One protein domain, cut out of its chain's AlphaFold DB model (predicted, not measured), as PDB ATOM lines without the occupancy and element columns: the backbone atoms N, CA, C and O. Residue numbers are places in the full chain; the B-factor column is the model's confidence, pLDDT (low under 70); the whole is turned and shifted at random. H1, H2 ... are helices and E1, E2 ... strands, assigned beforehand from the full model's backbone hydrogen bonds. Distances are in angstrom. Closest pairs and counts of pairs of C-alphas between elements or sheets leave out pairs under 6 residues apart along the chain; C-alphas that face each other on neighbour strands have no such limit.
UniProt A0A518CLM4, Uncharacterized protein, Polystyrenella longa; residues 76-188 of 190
ATOM      1  N   GLN A  76      34.066 -36.266  44.751       74.56
ATOM      2  CA  GLN A  76      34.551 -37.474  44.101       74.56
ATOM      3  C   GLN A  76      33.358 -38.168  43.462       74.56
ATOM      4  O   GLN A  76      32.336 -38.380  44.109       74.56
ATOM      5  N   LEU A  77      33.504 -38.501  42.186       66.94
ATOM      6  CA  LEU A  77      32.517 -39.262  41.448       66.94
ATOM      7  C   LEU A  77      33.164 -40.582  41.041       66.94
ATOM      8  O   LEU A  77      34.196 -40.586  40.366       66.94
ATOM      9  N   THR A  78      32.596 -41.677  41.524       75.81
ATOM     10  CA  THR A  78      32.982 -43.042  41.155       75.81
ATOM     11  C   THR A  78      31.874 -43.661  40.310       75.81
ATOM     12  O   THR A  78      30.876 -43.004  40.023       75.81
ATOM     13  N   THR A  79      32.047 -44.906  39.877       72.62
ATOM     14  CA  THR A  79      30.997 -45.651  39.172       72.62
ATOM     15  C   THR A  79      29.796 -45.956  40.066       72.62
ATOM     16  O   THR A  79      28.678 -45.991  39.566       72.62
ATOM     17  N   GLU A  80      30.009 -46.129  41.373       74.25
ATOM     18  CA  GLU A  80      28.989 -46.599  42.323       74.25
ATOM     19  C   GLU A  80      28.417 -45.478  43.200       74.25
ATOM     20  O   GLU A  80      27.228 -45.473  43.503       74.25
ATOM     21  N   GLU A  81      29.242 -44.505  43.592       80.56
ATOM     22  CA  GLU A  81      28.842 -43.418  44.488       80.56
ATOM     23  C   GLU A  81      29.300 -42.030  44.017       80.56
ATOM     24  O   GLU A  81      30.402 -41.832  43.483       80.56
ATOM     25  N   VAL A  82      28.452 -41.041  44.297       76.25
ATOM     26  CA  VAL A  82      28.765 -39.615  44.282       76.25
ATOM     27  C   VAL A  82      29.009 -39.166  45.717       76.25
ATOM     28  O   VAL A  82      28.135 -39.244  46.582       76.25
ATOM     29  N   VAL A  83      30.209 -38.655  45.970       78.38
ATOM     30  CA  VAL A  83      30.632 -38.176  47.284       78.38
ATOM     31  C   VAL A  83      30.952 -36.693  47.186       78.38
ATOM     32  O   VAL A  83      32.017 -36.296  46.713       78.38
ATOM     33  N   LEU A  84      30.041 -35.859  47.676       75.62
ATOM     34  CA  LEU A  84      30.239 -34.420  47.780       75.62
ATOM     35  C   LEU A  84      30.615 -34.073  49.202       75.62
ATOM     36  O   LEU A  84      29.791 -34.083  50.118       75.62
ATOM     37  N   ARG A  85      31.883 -33.756  49.403       68.69
ATOM     38  CA  ARG A  85      32.339 -33.313  50.708       68.69
ATOM     39  C   ARG A  85      32.275 -31.789  50.724       68.69
ATOM     40  O   ARG A  85      32.765 -31.125  49.820       68.69
ATOM     41  N   GLY A  86      31.677 -31.250  51.775       62.94
ATOM     42  CA  GLY A  86      31.804 -29.871  52.225       62.94
ATOM     43  C   GLY A  86      32.511 -29.825  53.581       62.94
ATOM     44  O   GLY A  86      32.856 -30.860  54.149       62.94
ATOM     45  N   TRP A  87      32.727 -28.624  54.112       60.75
ATOM     46  CA  TRP A  87      33.464 -28.438  55.368       60.75
ATOM     47  C   TRP A  87      32.700 -28.991  56.568       60.75
ATOM     48  O   TRP A  87      33.263 -29.673  57.414       60.75
ATOM     49  N   PHE A  88      31.400 -28.696  56.612       59.84
ATOM     50  CA  PHE A  88      30.509 -29.050  57.719       59.84
ATOM     51  C   PHE A  88      29.584 -30.221  57.390       59.84
ATOM     52  O   PHE A  88      28.961 -30.788  58.281       59.84
ATOM     53  N   ARG A  89      29.463 -30.582  56.109       61.94
ATOM     54  CA  ARG A  89      28.527 -31.606  55.647       61.94
ATOM     55  C   ARG A  89      29.152 -32.413  54.527       61.94
ATOM     56  O   ARG A  89      29.683 -31.847  53.580       61.94
ATOM     57  N   THR A  90      29.072 -33.732  54.633       73.19
ATOM     58  CA  THR A  90      29.379 -34.649  53.534       73.19
ATOM     59  C   THR A  90      28.082 -35.281  53.065       73.19
ATOM     60  O   THR A  90      27.314 -35.778  53.882       73.19
ATOM     61  N   ILE A  91      27.854 -35.260  51.759       73.38
ATOM     62  CA  ILE A  91      26.758 -35.953  51.095       73.38
ATOM     63  C   ILE A  91      27.369 -37.137  50.359       73.38
ATOM     64  O   ILE A  91      28.370 -36.991  49.656       73.38
ATOM     65  N   ARG A  92      26.788 -38.312  50.570       80.00
ATOM     66  CA  ARG A  92      27.108 -39.526  49.826       80.00
ATOM     67  C   ARG A  92      25.808 -40.079  49.292       80.00
ATOM     68  O   ARG A  92      24.851 -40.177  50.056       80.00
ATOM     69  N   MET A  93      25.788 -40.410  48.014       79.56
ATOM     70  CA  MET A  93      24.651 -41.063  47.384       79.56
ATOM     71  C   MET A  93      25.133 -42.042  46.319       79.56
ATOM     72  O   MET A  93      26.169 -41.782  45.698       79.56
ATOM     73  N   PRO A  94      24.400 -43.136  46.083       81.69
ATOM     74  CA  PRO A  94      24.620 -43.980  44.921       81.69
ATOM     75  C   PRO A  94      24.473 -43.180  43.621       81.69
ATOM     76  O   PRO A  94      23.619 -42.302  43.508       81.69
ATOM     77  N   THR A  95      25.295 -43.483  42.618       82.88
ATOM     78  CA  THR A  95      25.158 -42.897  41.270       82.88
ATOM     79  C   THR A  95      23.831 -43.273  40.618       82.88
ATOM     80  O   THR A  95      23.254 -42.455  39.905       82.88
ATOM     81  N   ALA A  96      23.340 -44.481  40.905       81.12
ATOM     82  CA  ALA A  96      22.072 -45.008  40.413       81.12
ATOM     83  C   ALA A  96      20.853 -44.221  40.912       81.12
ATOM     84  O   ALA A  96      19.838 -44.190  40.226       81.12
ATOM     85  N   ASP A  97      20.955 -43.546  42.055       83.88
ATOM     86  CA  ASP A  97      19.836 -42.786  42.619       83.88
ATOM     87  C   ASP A  97      19.770 -41.363  42.053       83.88
ATOM     88  O   ASP A  97      18.734 -40.714  42.131       83.88
ATOM     89  N   LEU A  98      20.861 -40.855  41.471       87.00
ATOM     90  CA  LEU A  98      20.933 -39.487  40.965       87.00
ATOM     91  C   LEU A  98      20.224 -39.365  39.609       87.00
ATOM     92  O   LEU A  98      20.743 -39.844  38.602       87.00
ATOM     93  N   ALA A  99      19.101 -38.649  39.559       86.12
ATOM     94  CA  ALA A  99      18.342 -38.410  38.328       86.12
ATOM     95  C   ALA A  99      18.570 -37.013  37.746       86.12
ATOM     96  O   ALA A  99      18.735 -36.847  36.534       86.12
ATOM     97  N   HIS A 100      18.625 -35.994  38.610       87.19
ATOM     98  CA  HIS A 100      18.819 -34.608  38.197       87.19
ATOM     99  C   HIS A 100      19.742 -33.835  39.137       87.19
ATOM    100  O   HIS A 100      19.787 -34.056  40.346       87.19
ATOM    101  N   VAL A 101      20.439 -32.858  38.554       87.44
ATOM    102  CA  VAL A 101      21.132 -31.794  39.284       87.44
ATOM    103  C   VAL A 101      20.459 -30.482  38.895       87.44
ATOM    104  O   VAL A 101      20.509 -30.091  37.730       87.44
ATOM    105  N   ARG A 102      19.796 -29.814  39.839       88.31
ATOM    106  CA  ARG A 102      19.041 -28.579  39.591       88.31
ATOM    107  C   ARG A 102      19.726 -27.392  40.246       88.31
ATOM    108  O   ARG A 102      20.045 -27.436  41.429       88.31
ATOM    109  N   GLN A 103      19.904 -26.311  39.499       88.62
ATOM    110  CA  GLN A 103      20.347 -25.044  40.067       88.62
ATOM    111  C   GLN A 103      19.155 -24.324  40.707       88.62
ATOM    112  O   GLN A 103      18.140 -24.086  40.056       88.62
ATOM    113  N   GLY A 104      19.282 -23.985  41.983       84.25
ATOM    114  CA  GLY A 104      18.338 -23.172  42.734       84.25
ATOM    115  C   GLY A 104      18.941 -21.825  43.121       84.25
ATOM    116  O   GLY A 104      20.152 -21.597  43.036       84.25
ATOM    117  N   SER A 105      18.083 -20.917  43.578       83.12
ATOM    118  CA  SER A 105      18.518 -19.676  44.213       83.12
ATOM    119  C   SER A 105      17.746 -19.479  45.508       83.12
ATOM    120  O   SER A 105      16.525 -19.631  45.547       83.12
ATOM    121  N   ARG A 106      18.464 -19.201  46.596       80.69
ATOM    122  CA  ARG A 106      17.869 -18.885  47.892       80.69
ATOM    123  C   ARG A 106      18.233 -17.457  48.246       80.69
ATOM    124  O   ARG A 106      19.401 -17.068  48.204       80.69
ATOM    125  N   ARG A 107      17.217 -16.683  48.608       78.69
ATOM    126  CA  ARG A 107      17.403 -15.355  49.174       78.69
ATOM    127  C   ARG A 107      17.860 -15.529  50.623       78.69
ATOM    128  O   ARG A 107      17.221 -16.244  51.389       78.69
ATOM    129  N   VAL A 108      19.018 -14.973  50.948       76.69
ATOM    130  CA  VAL A 108      19.623 -15.013  52.277       76.69
ATOM    131  C   VAL A 108      19.701 -13.583  52.776       76.69
ATOM    132  O   VAL A 108      20.501 -12.780  52.283       76.69
ATOM    133  N   ASP A 109      18.841 -13.285  53.740       75.62
ATOM    134  CA  ASP A 109      18.812 -12.008  54.431       75.62
ATOM    135  C   ASP A 109      19.809 -12.045  55.586       75.62
ATOM    136  O   ASP A 109      19.684 -12.846  56.513       75.62
ATOM    137  N   ASN A 110      20.815 -11.179  55.513       74.44
ATOM    138  CA  ASN A 110      21.764 -10.954  56.594       74.44
ATOM    139  C   ASN A 110      21.606  -9.515  57.101       74.44
ATOM    140  O   ASN A 110      21.122  -8.644  56.379       74.44
ATOM    141  N   ASN A 111      22.108  -9.225  58.306       68.62
ATOM    142  CA  ASN A 111      22.065  -7.880  58.904       68.62
ATOM    143  C   ASN A 111      22.730  -6.777  58.046       68.62
ATOM    144  O   ASN A 111      22.515  -5.597  58.296       68.62
ATOM    145  N   SER A 112      23.532  -7.145  57.042       63.75
ATOM    146  CA  SER A 112      24.207  -6.247  56.096       63.75
ATOM    147  C   SER A 112      23.500  -6.118  54.735       63.75
ATOM    148  O   SER A 112      24.061  -5.521  53.818       63.75
ATOM    149  N   GLY A 113      22.310  -6.705  54.574       65.50
ATOM    150  CA  GLY A 113      21.505  -6.652  53.353       65.50
ATOM    151  C   GLY A 113      21.072  -8.024  52.832       65.50
ATOM    152  O   GLY A 113      21.542  -9.079  53.268       65.50
ATOM    153  N   THR A 114      20.161  -7.993  51.864       76.38
ATOM    154  CA  THR A 114      19.639  -9.184  51.195       76.38
ATOM    155  C   THR A 114      20.574  -9.638  50.080       76.38
ATOM    156  O   THR A 114      20.829  -8.894  49.134       76.38
ATOM    157  N   SER A 115      21.053 -10.878  50.154       71.69
ATOM    158  CA  SER A 115      21.891 -11.491  49.116       71.69
ATOM    159  C   SER A 115      21.206 -12.714  48.510       71.69
ATOM    160  O   SER A 115      20.591 -13.504  49.218       71.69
ATOM    161  N   THR A 116      21.312 -12.905  47.197       76.75
ATOM    162  CA  THR A 116      20.854 -14.142  46.548       76.75
ATOM    163  C   THR A 116      22.024 -15.111  46.455       76.75
ATOM    164  O   THR A 116      23.049 -14.788  45.856       76.75
ATOM    165  N   ARG A 117      21.884 -16.308  47.032       75.38
ATOM    166  CA  ARG A 117      22.875 -17.384  46.915       75.38
ATOM    167  C   ARG A 117      22.382 -18.457  45.957       75.38
ATOM    168  O   ARG A 117      21.280 -18.980  46.109       75.38
ATOM    169  N   VAL A 118      23.223 -18.784  44.982       81.19
ATOM    170  CA  VAL A 118      23.016 -19.921  44.084       81.19
ATOM    171  C   VAL A 118      23.387 -21.201  44.823       81.19
ATOM    172  O   VAL A 118      24.438 -21.262  45.461       81.19
ATOM    173  N   TYR A 119      22.542 -22.220  44.709       84.38
ATOM    174  CA  TYR A 119      22.823 -23.565  45.201       84.38
ATOM    175  C   TYR A 119      22.497 -24.602  44.128       84.38
ATOM    176  O   TYR A 119      21.772 -24.314  43.178       84.38
ATOM    177  N   TYR A 120      23.043 -25.807  44.263       86.88
ATOM    178  CA  TYR A 120      22.702 -26.934  43.399       86.88
ATOM    179  C   TYR A 120      22.086 -28.033  44.252       86.88
ATOM    180  O   TYR A 120      22.615 -28.377  45.305       86.88
ATOM    181  N   GLU A 121      20.967 -28.572  43.804       89.56
ATOM    182  CA  GLU A 121      20.223 -29.635  44.463       89.56
ATOM    183  C   GLU A 121      20.322 -30.918  43.644       89.56
ATOM    184  O   GLU A 121      20.265 -30.891  42.414       89.56
ATOM    185  N   LEU A 122      20.490 -32.035  44.340       88.06
ATOM    186  CA  LEU A 122      20.547 -33.375  43.777       88.06
ATOM    187  C   LEU A 122      19.190 -34.023  44.005       88.06
ATOM    188  O   LEU A 122      18.677 -33.986  45.123       88.06
ATOM    189  N   ILE A 123      18.609 -34.574  42.951       89.12
ATOM    190  CA  ILE A 123      17.230 -35.061  42.944       89.12
ATOM    191  C   ILE A 123      17.223 -36.507  42.450       89.12
ATOM    192  O   ILE A 123      17.956 -36.836  41.510       89.12
ATOM    193  N   ASP A 124      16.414 -37.348  43.093       89.62
ATOM    194  CA  ASP A 124      16.200 -38.741  42.705       89.62
ATOM    195  C   ASP A 124      15.207 -38.899  41.542       89.62
ATOM    196  O   ASP A 124      14.611 -37.929  41.065       89.62
ATOM    197  N   HIS A 125      15.023 -40.139  41.076       82.81
ATOM    198  CA  HIS A 125      14.100 -40.464  39.974       82.81
ATOM    199  C   HIS A 125      12.625 -40.214  40.311       82.81
ATOM    200  O   HIS A 125      11.807 -40.114  39.407       82.81
ATOM    201  N   ASN A 126      12.290 -40.062  41.594       81.75
ATOM    202  CA  ASN A 126      10.942 -39.779  42.087       81.75
ATOM    203  C   ASN A 126      10.742 -38.288  42.423       81.75
ATOM    204  O   ASN A 126       9.755 -37.917  43.060       81.75
ATOM    205  N   GLY A 127      11.697 -37.422  42.064       81.94
ATOM    206  CA  GLY A 127      11.635 -35.988  42.337       81.94
ATOM    207  C   GLY A 127      11.972 -35.580  43.779       81.94
ATOM    208  O   GLY A 127      11.829 -34.405  44.127       81.94
ATOM    209  N   LYS A 128      12.435 -36.498  44.635       86.44
ATOM    210  CA  LYS A 128      12.845 -36.203  46.014       86.44
ATOM    211  C   LYS A 128      14.265 -35.654  46.065       86.44
ATOM    212  O   LYS A 128      15.159 -36.071  45.335       86.44
ATOM    213  N   SER A 129      14.484 -34.727  46.992       84.50
ATOM    214  CA  SER A 129      15.801 -34.142  47.240       84.50
ATOM    215  C   SER A 129      16.723 -35.147  47.940       84.50
ATOM    216  O   SER A 129      16.461 -35.558  49.071       84.50
ATOM    217  N   LEU A 130      17.826 -35.506  47.285       81.00
ATOM    218  CA  LEU A 130      18.920 -36.315  47.839       81.00
ATOM    219  C   LEU A 130      19.934 -35.462  48.617       81.00
ATOM    220  O   LEU A 130      20.753 -35.978  49.381       81.00
ATOM    221  N   GLY A 131      19.886 -34.141  48.435       82.56
ATOM    222  CA  GLY A 131      20.687 -33.182  49.182       82.56
ATOM    223  C   GLY A 131      21.201 -32.018  48.342       82.56
ATOM    224  O   GLY A 131      21.113 -31.997  47.119       82.56
ATOM    225  N   GLU A 132      21.769 -31.030  49.030       83.88
ATOM    226  CA  GLU A 132      22.271 -29.791  48.432       83.88
ATOM    227  C   GLU A 132      23.798 -29.803  48.336       83.88
ATOM    228  O   GLU A 132      24.489 -30.021  49.332       83.88
ATOM    229  N   VAL A 133      24.338 -29.515  47.155       81.06
ATOM    230  CA  VAL A 133      25.777 -29.378  46.922       81.06
ATOM    231  C   VAL A 133      26.354 -28.313  47.866       81.06
ATOM    232  O   VAL A 133      25.952 -27.148  47.807       81.06
ATOM    233  N   PRO A 134      27.353 -28.663  48.697       71.81
ATOM    234  CA  PRO A 134      28.023 -27.699  49.560       71.81
ATOM    235  C   PRO A 134      28.582 -26.489  48.797       71.81
ATOM    236  O   PRO A 134      29.368 -26.649  47.865       71.81
ATOM    237  N   ALA A 135      28.276 -25.274  49.263       69.62
ATOM    238  CA  ALA A 135      28.678 -24.021  48.608       69.62
ATOM    239  C   ALA A 135      30.195 -23.882  48.361       69.62
ATOM    240  O   ALA A 135      30.610 -23.253  47.394       69.62
ATOM    241  N   MET A 136      31.040 -24.502  49.195       62.59
ATOM    242  CA  MET A 136      32.498 -24.485  49.001       62.59
ATOM    243  C   MET A 136      32.967 -25.224  47.742       62.59
ATOM    244  O   MET A 136      34.023 -24.889  47.215       62.59
ATOM    245  N   LEU A 137      32.191 -26.188  47.234       66.69
ATOM    246  CA  LEU A 137      32.501 -26.858  45.968       66.69
ATOM    247  C   LEU A 137      32.309 -25.922  44.775       66.69
ATOM    248  O   LEU A 137      33.036 -26.040  43.795       66.69
ATOM    249  N   LEU A 138      31.384 -24.963  44.884       68.56
ATOM    250  CA  LEU A 138      31.072 -23.998  43.826       68.56
ATOM    251  C   LEU A 138      32.230 -23.028  43.571       68.56
ATOM    252  O   LEU A 138      32.410 -22.556  42.453       68.56
ATOM    253  N   ALA A 139      33.025 -22.749  44.609       63.62
ATOM    254  CA  ALA A 139      34.207 -21.894  44.537       63.62
ATOM    255  C   ALA A 139      35.476 -22.646  44.084       63.62
ATOM    256  O   ALA A 139      36.545 -22.048  43.979       63.62
ATOM    257  N   GLY A 140      35.390 -23.962  43.855       62.84
ATOM    258  CA  GLY A 140      36.530 -24.789  43.476       62.84
ATOM    259  C   GLY A 140      36.911 -24.652  42.000       62.84
ATOM    260  O   GLY A 140      36.061 -24.699  41.107       62.84
ATOM    261  N   ASN A 141      38.216 -24.583  41.720       62.28
ATOM    262  CA  ASN A 141      38.734 -24.722  40.359       62.28
ATOM    263  C   ASN A 141      38.338 -26.100  39.796       62.28
ATOM    264  O   ASN A 141      38.640 -27.128  40.400       62.28
ATOM    265  N   GLY A 142      37.656 -26.123  38.648       69.62
ATOM    266  CA  GLY A 142      37.151 -27.358  38.032       69.62
ATOM    267  C   GLY A 142      35.714 -27.736  38.410       69.62
ATOM    268  O   GLY A 142      35.225 -28.751  37.917       69.62
ATOM    269  N   TRP A 143      35.008 -26.915  39.202       78.94
ATOM    270  CA  TRP A 143      33.585 -27.116  39.507       78.94
ATOM    271  C   TRP A 143      32.733 -27.290  38.247       78.94
ATOM    272  O   TRP A 143      31.928 -28.210  38.183       78.94
ATOM    273  N   LYS A 144      32.954 -26.467  37.213       79.88
ATOM    274  CA  LYS A 144      32.215 -26.557  35.944       79.88
ATOM    275  C   LYS A 144      32.344 -27.942  35.295       79.88
ATOM    276  O   LYS A 144      31.340 -28.554  34.956       79.88
ATOM    277  N   HIS A 145      33.568 -28.462  35.208       79.38
ATOM    278  CA  HIS A 145      33.841 -29.795  34.657       79.38
ATOM    279  C   HIS A 145      33.250 -30.913  35.523       79.38
ATOM    280  O   HIS A 145      32.730 -31.907  35.023       79.38
ATOM    281  N   PHE A 146      33.306 -30.752  36.845       79.25
ATOM    282  CA  PHE A 146      32.691 -31.691  37.778       79.25
ATOM    283  C   PHE A 146      31.159 -31.704  37.652       79.25
ATOM    284  O   PHE A 146      30.554 -32.773  37.621       79.25
ATOM    285  N   LEU A 147      30.538 -30.531  37.518       85.19
ATOM    286  CA  LEU A 147      29.103 -30.370  37.304       85.19
ATOM    287  C   LEU A 147      28.659 -31.005  35.979       85.19
ATOM    288  O   LEU A 147      27.682 -31.747  35.961       85.19
ATOM    289  N   GLU A 148      29.408 -30.791  34.893       84.94
ATOM    290  CA  GLU A 148      29.172 -31.451  33.602       84.94
ATOM    291  C   GLU A 148      29.192 -32.983  33.739       84.94
ATOM    292  O   GLU A 148      28.285 -33.660  33.252       84.94
ATOM    293  N   ARG A 149      30.157 -33.542  34.482       83.81
ATOM    294  CA  ARG A 149      30.196 -34.984  34.774       83.81
ATOM    295  C   ARG A 149      29.013 -35.460  35.613       83.81
ATOM    296  O   ARG A 149      28.482 -36.530  35.334       83.81
ATOM    297  N   MET A 150      28.574 -34.691  36.611       84.12
ATOM    298  CA  MET A 150      27.378 -35.052  37.382       84.12
ATOM    299  C   MET A 150      26.125 -35.075  36.500       84.12
ATOM    300  O   MET A 150      25.320 -35.991  36.629       84.12
ATOM    301  N   HIS A 151      25.979 -34.131  35.565       88.19
ATOM    302  CA  HIS A 151      24.879 -34.154  34.597       88.19
ATOM    303  C   HIS A 151      24.941 -35.367  33.662       88.19
ATOM    304  O   HIS A 151      23.903 -35.960  33.373       88.19
ATOM    305  N   GLN A 152      26.136 -35.767  33.216       86.12
ATOM    306  CA  GLN A 152      26.316 -36.980  32.408       86.12
ATOM    307  C   GLN A 152      25.903 -38.237  33.178       86.12
ATOM    308  O   GLN A 152      25.168 -39.066  32.651       86.12
ATOM    309  N   VAL A 153      26.323 -38.358  34.437       85.00
ATOM    310  CA  VAL A 153      25.968 -39.491  35.307       85.00
ATOM    311  C   VAL A 153      24.467 -39.525  35.567       85.00
ATOM    312  O   VAL A 153      23.857 -40.577  35.420       85.00
ATOM    313  N   ALA A 154      23.860 -38.373  35.844       86.50
ATOM    314  CA  ALA A 154      22.419 -38.244  36.014       86.50
ATOM    315  C   ALA A 154      21.642 -38.636  34.738       86.50
ATOM    316  O   ALA A 154      20.594 -39.270  34.800       86.50
ATOM    317  N   ALA A 155      22.160 -38.302  33.552       86.25
ATOM    318  CA  ALA A 155      21.568 -38.725  32.282       86.25
ATOM    319  C   ALA A 155      21.698 -40.238  32.033       86.25
ATOM    320  O   ALA A 155      20.751 -40.852  31.551       86.25
ATOM    321  N   ILE A 156      22.842 -40.842  32.368       85.44
ATOM    322  CA  ILE A 156      23.044 -42.297  32.256       85.44
ATOM    323  C   ILE A 156      22.123 -43.033  33.228       85.44
ATOM    324  O   ILE A 156      21.436 -43.969  32.830       85.44
ATOM    325  N   SER A 157      22.073 -42.573  34.477       85.38
ATOM    326  CA  SER A 157      21.223 -43.118  35.530       85.38
ATOM    327  C   SER A 157      19.747 -43.136  35.118       85.38
ATOM    328  O   SER A 157      19.108 -44.180  35.203       85.38
ATOM    329  N   ARG A 158      19.227 -42.028  34.565       86.31
ATOM    330  CA  ARG A 158      17.841 -41.955  34.064       86.31
ATOM    331  C   ARG A 158      17.551 -42.974  32.971       86.31
ATOM    332  O   ARG A 158      16.579 -43.707  33.076       86.31
ATOM    333  N   ARG A 159      18.439 -43.105  31.979       84.06
ATOM    334  CA  ARG A 159      18.274 -44.106  30.911       84.06
ATOM    335  C   ARG A 159      18.226 -45.529  31.459       84.06
ATOM    336  O   ARG A 159      17.426 -46.334  30.997       84.06
ATOM    337  N   VAL A 160      19.084 -45.852  32.429       82.19
ATOM    338  CA  VAL A 160      19.101 -47.178  33.069       82.19
ATOM    339  C   VAL A 160      17.822 -47.409  33.875       82.19
ATOM    340  O   VAL A 160      17.235 -48.483  33.778       82.19
ATOM    341  N   TYR A 161      17.365 -46.404  34.623       83.06
ATOM    342  CA  TYR A 161      16.115 -46.467  35.377       83.06
ATOM    343  C   TYR A 161      14.908 -46.683  34.456       83.06
ATOM    344  O   TYR A 161      14.172 -47.646  34.648       83.06
ATOM    345  N   GLU A 162      14.765 -45.881  33.400       77.94
ATOM    346  CA  GLU A 162      13.716 -46.029  32.380       77.94
ATOM    347  C   GLU A 162      13.741 -47.424  31.736       77.94
ATOM    348  O   GLU A 162      12.700 -48.056  31.580       77.94
ATOM    349  N   SER A 163      14.932 -47.942  31.413       76.44
ATOM    350  CA  SER A 163      15.091 -49.287  30.837       76.44
ATOM    351  C   SER A 163      14.607 -50.380  31.795       76.44
ATOM    352  O   SER A 163      13.888 -51.288  31.386       76.44
ATOM    353  N   ASN A 164      14.973 -50.281  33.077       72.38
ATOM    354  CA  ASN A 164      14.576 -51.243  34.105       72.38
ATOM    355  C   ASN A 164      13.078 -51.170  34.420       72.38
ATOM    356  O   ASN A 164      12.453 -52.209  34.608       72.38
ATOM    357  N   VAL A 165      12.495 -49.970  34.451       65.69
ATOM    358  CA  VAL A 165      11.050 -49.780  34.641       65.69
ATOM    359  C   VAL A 165      10.275 -50.370  33.463       65.69
ATOM    360  O   VAL A 165       9.310 -51.099  33.679       65.69
ATOM    361  N   LYS A 166      10.731 -50.141  32.224       62.88
ATOM    362  CA  LYS A 166      10.129 -50.747  31.025       62.88
ATOM    363  C   LYS A 166      10.185 -52.275  31.064       62.88
ATOM    364  O   LYS A 166       9.178 -52.909  30.775       62.88
ATOM    365  N   LEU A 167      11.314 -52.861  31.470       59.88
ATOM    366  CA  LEU A 167      11.450 -54.313  31.650       59.88
ATOM    367  C   LEU A 167      10.493 -54.852  32.729       59.88
ATOM    368  O   LEU A 167       9.784 -55.822  32.486       59.88
ATOM    369  N   GLN A 168      10.398 -54.189  33.886       60.81
ATOM    370  CA  GLN A 168       9.497 -54.607  34.970       60.81
ATOM    371  C   GLN A 168       8.012 -54.537  34.588       60.81
ATOM    372  O   GLN A 168       7.243 -55.397  35.005       60.81
ATOM    373  N   LEU A 169       7.606 -53.536  33.801       59.25
ATOM    374  CA  LEU A 169       6.231 -53.424  33.302       59.25
ATOM    375  C   LEU A 169       5.922 -54.454  32.207       59.25
ATOM    376  O   LEU A 169       4.809 -54.965  32.164       59.25
ATOM    377  N   GLN A 170       6.893 -54.788  31.348       63.06
ATOM    378  CA  GLN A 170       6.726 -55.813  30.308       63.06
ATOM    379  C   GLN A 170       6.605 -57.231  30.878       63.06
ATOM    380  O   GLN A 170       5.861 -58.040  30.328       63.06
ATOM    381  N   ASP A 171       7.309 -57.525  31.972       67.19
ATOM    382  CA  ASP A 171       7.285 -58.845  32.611       67.19
ATOM    383  C   ASP A 171       6.085 -59.034  33.561       67.19
ATOM    384  O   ASP A 171       5.749 -60.166  33.918       67.19
ATOM    385  N   LYS A 172       5.424 -57.943  33.976       66.75
ATOM    386  CA  LYS A 172       4.250 -57.990  34.854       66.75
ATOM    387  C   LYS A 172       2.983 -58.278  34.036       66.75
ATOM    388  O   LYS A 172       2.673 -57.509  33.122       66.75
ATOM    389  N   PRO A 173       2.212 -59.332  34.357       72.88
ATOM    390  CA  PRO A 173       1.011 -59.660  33.602       72.88
ATOM    391  C   PRO A 173      -0.057 -58.563  33.799       72.88
ATOM    392  O   PRO A 173      -0.180 -57.977  34.877       72.88
ATOM    393  N   VAL A 174      -0.765 -58.215  32.717       69.50
ATOM    394  CA  VAL A 174      -1.623 -57.008  32.611       69.50
ATOM    395  C   VAL A 174      -2.758 -56.988  33.641       69.50
ATOM    396  O   VAL A 174      -3.185 -55.933  34.098       69.50
ATOM    397  N   ASP A 175      -3.228 -58.160  34.043       75.25
ATOM    398  CA  ASP A 175      -4.234 -58.379  35.079       75.25
ATOM    399  C   ASP A 175      -3.768 -57.997  36.494       75.25
ATOM    400  O   ASP A 175      -4.605 -57.765  37.367       75.25
ATOM    401  N   GLU A 176      -2.462 -57.853  36.723       74.50
ATOM    402  CA  GLU A 176      -1.893 -57.400  37.997       74.50
ATOM    403  C   GLU A 176      -1.516 -55.910  38.003       74.50
ATOM    404  O   GLU A 176      -0.977 -55.406  38.998       74.50
ATOM    405  N   TRP A 177      -1.738 -55.188  36.902       78.12
ATOM    406  CA  TRP A 177      -1.361 -53.781  36.797       78.12
ATOM    407  C   TRP A 177      -2.176 -52.928  37.768       78.12
ATOM    408  O   TRP A 177      -3.404 -52.996  37.834       78.12
ATOM    409  N   THR A 178      -1.470 -52.116  38.550       78.69
ATOM    410  CA  THR A 178      -2.097 -51.115  39.416       78.69
ATOM    411  C   THR A 178      -2.325 -49.820  38.640       78.69
ATOM    412  O   THR A 178      -1.736 -49.617  37.579       78.69
ATOM    413  N   ILE A 179      -3.160 -48.922  39.170       73.81
ATOM    414  CA  ILE A 179      -3.395 -47.599  38.561       73.81
ATOM    415  C   ILE A 179      -2.064 -46.848  38.386       73.81
ATOM    416  O   ILE A 179      -1.786 -46.348  37.302       73.81
ATOM    417  N   ASP A 180      -1.182 -46.906  39.387       69.44
ATOM    418  CA  ASP A 180       0.157 -46.308  39.328       69.44
ATOM    419  C   ASP A 180       1.057 -46.921  38.237       69.44
ATOM    420  O   ASP A 180       2.019 -46.288  37.806       69.44
ATOM    421  N   ASP A 181       0.827 -48.177  37.837       64.50
ATOM    422  CA  ASP A 181       1.587 -48.835  36.763       64.50
ATOM    423  C   ASP A 181       1.093 -48.385  35.380       64.50
ATOM    424  O   ASP A 181       1.901 -48.218  34.470       64.50
ATOM    425  N   ILE A 182      -0.216 -48.138  35.247       68.25
ATOM    426  CA  ILE A 182      -0.848 -47.613  34.029       68.25
ATOM    427  C   ILE A 182      -0.415 -46.164  33.797       68.25
ATOM    428  O   ILE A 182       0.065 -45.852  32.711       68.25
ATOM    429  N   GLU A 183      -0.489 -45.311  34.823       68.69
ATOM    430  CA  GLU A 183      -0.026 -43.916  34.741       68.69
ATOM    431  C   GLU A 183       1.461 -43.850  34.351       68.69
ATOM    432  O   GLU A 183       1.851 -43.093  33.465       68.69
ATOM    433  N   ARG A 184       2.300 -44.728  34.926       62.97
ATOM    434  CA  ARG A 184       3.723 -44.842  34.558       62.97
ATOM    435  C   ARG A 184       3.959 -45.381  33.147       62.97
ATOM    436  O   ARG A 184       5.007 -45.086  32.575       62.97
ATOM    437  N   TYR A 185       3.062 -46.197  32.599       61.28
ATOM    438  CA  TYR A 185       3.159 -46.671  31.219       61.28
ATOM    439  C   TYR A 185       2.768 -45.563  30.231       61.28
ATOM    440  O   TYR A 185       3.504 -45.318  29.277       61.28
ATOM    441  N   GLU A 186       1.665 -44.858  30.491       61.00
ATOM    442  CA  GLU A 186       1.174 -43.758  29.649       61.00
ATOM    443  C   GLU A 186       2.163 -42.583  29.596       61.00
ATOM    444  O   GLU A 186       2.433 -42.065  28.513       61.00
ATOM    445  N   ASP A 187       2.804 -42.239  30.718       56.47
ATOM    446  CA  ASP A 187       3.858 -41.212  30.768       56.47
ATOM    447  C   ASP A 187       5.129 -41.591  29.975       56.47
ATOM    448  O   ASP A 187       5.939 -40.723  29.649       56.47
ATOM    449  N   ASN A 188       5.337 -42.877  29.662       50.62
ATOM    450  CA  ASN A 188       6.524 -43.389  28.959       50.62
ATOM    451  C   ASN A 188       6.341 -43.560  27.436       50.62
ATOM    452  O   ASN A 188       7.332 -43.867  26.759       50.62
TER     453      ASN A 188
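Overview. This is residues 76 to 188 of the 190 residues of an uncharacterized protein of Polystyrenella longa (UniProt A0A518CLM4). One long helix, H2, packs with its residues 147 to 158 on one face of a small sheet, mainly at strand E3, and its later part runs on past the sheet towards the short helix H3. The long E3-E4 hairpin reaches the other way, its tip, residues 109 to 114, sticking out, while a separate hairpin, E1-E2, lies beside E5. The printed part has 113 residues, with five named strands followed by three named helices, E1 E2 E3 E4 E5 H1 H2 H3; the larger sheet has the order E3 - E4 - E5, the smaller E1 - E2, both antiparallel. The class is mixed, helices and strands; the whole is loose, with a radius of gyration of the C-alphas of 18.0 A and spans of 63 by 31 by 21 A.

Arrangement. Residues 76 to 77 pair, antiparallel, with residues 82 to 83 of E1, residues 81 to 85. E1 forms a hairpin with E2, residues 90 to 94; N 82 and O 93 are 2.8 A apart, within hydrogen-bond range. E3, residues 100 to 110, E4, residues 113 to 123, and E5, residues 129 to 132, form a meander, each strand the antiparallel neighbour of the one before. N 102 and O 121 are 2.8 A apart across E3 and E4, and N 122 and O 131 are 2.8 A apart across E4 and E5. The closest C-alphas of E2 and E5, Ile 91 and Gly 131, are 6.9 A apart. H1, residues 135 to 138, only grazes this sheet. H2, residues 143 to 171, is on one face of it, giving two layers, a helix on one face of a sheet. H2 lies over E3 at a height over the sheet of 5.7 A, on a local plane fitted to just 6 C-alphas, and runs along the strands only just, at 29 degrees to E3 on the local plane. Their closest C-alphas, His 100 and Ala 154, are 5.6 A apart. H3, residues 179 to 186, is not on the sheet. H2 and H3 are close but not clearly touching, the closest C-alphas, Leu 169 and Asp 181, being 7.4 A apart; they run opposite ways at a steep tilt of 67 degrees, only just short of about perpendicular. In H2 and H3 every O i to N i+4 pair is within hydrogen-bond range; H1 is too short for such a pair.

Along the chain. E1 begins at C-alpha 81, (28.842, -43.418, 44.488). E3 measures 30.1 A and E4 30.6 A from first to last C-alpha. H2 measures 41.8 A, from C-alpha 143 at (33.585, -27.116, 39.507). H3 ends at C-alpha 186, (1.174, -43.758, 29.649).

Size, cuts and confidence. The C-alphas farthest apart, Ser 112 and Asp 175, are 63.0 A apart. The printed part has no cut and no long link. The mean pLDDT of the printed part is 75.8, and 35 residues are under 70, among them residues 135 to 142 and 180 to 188.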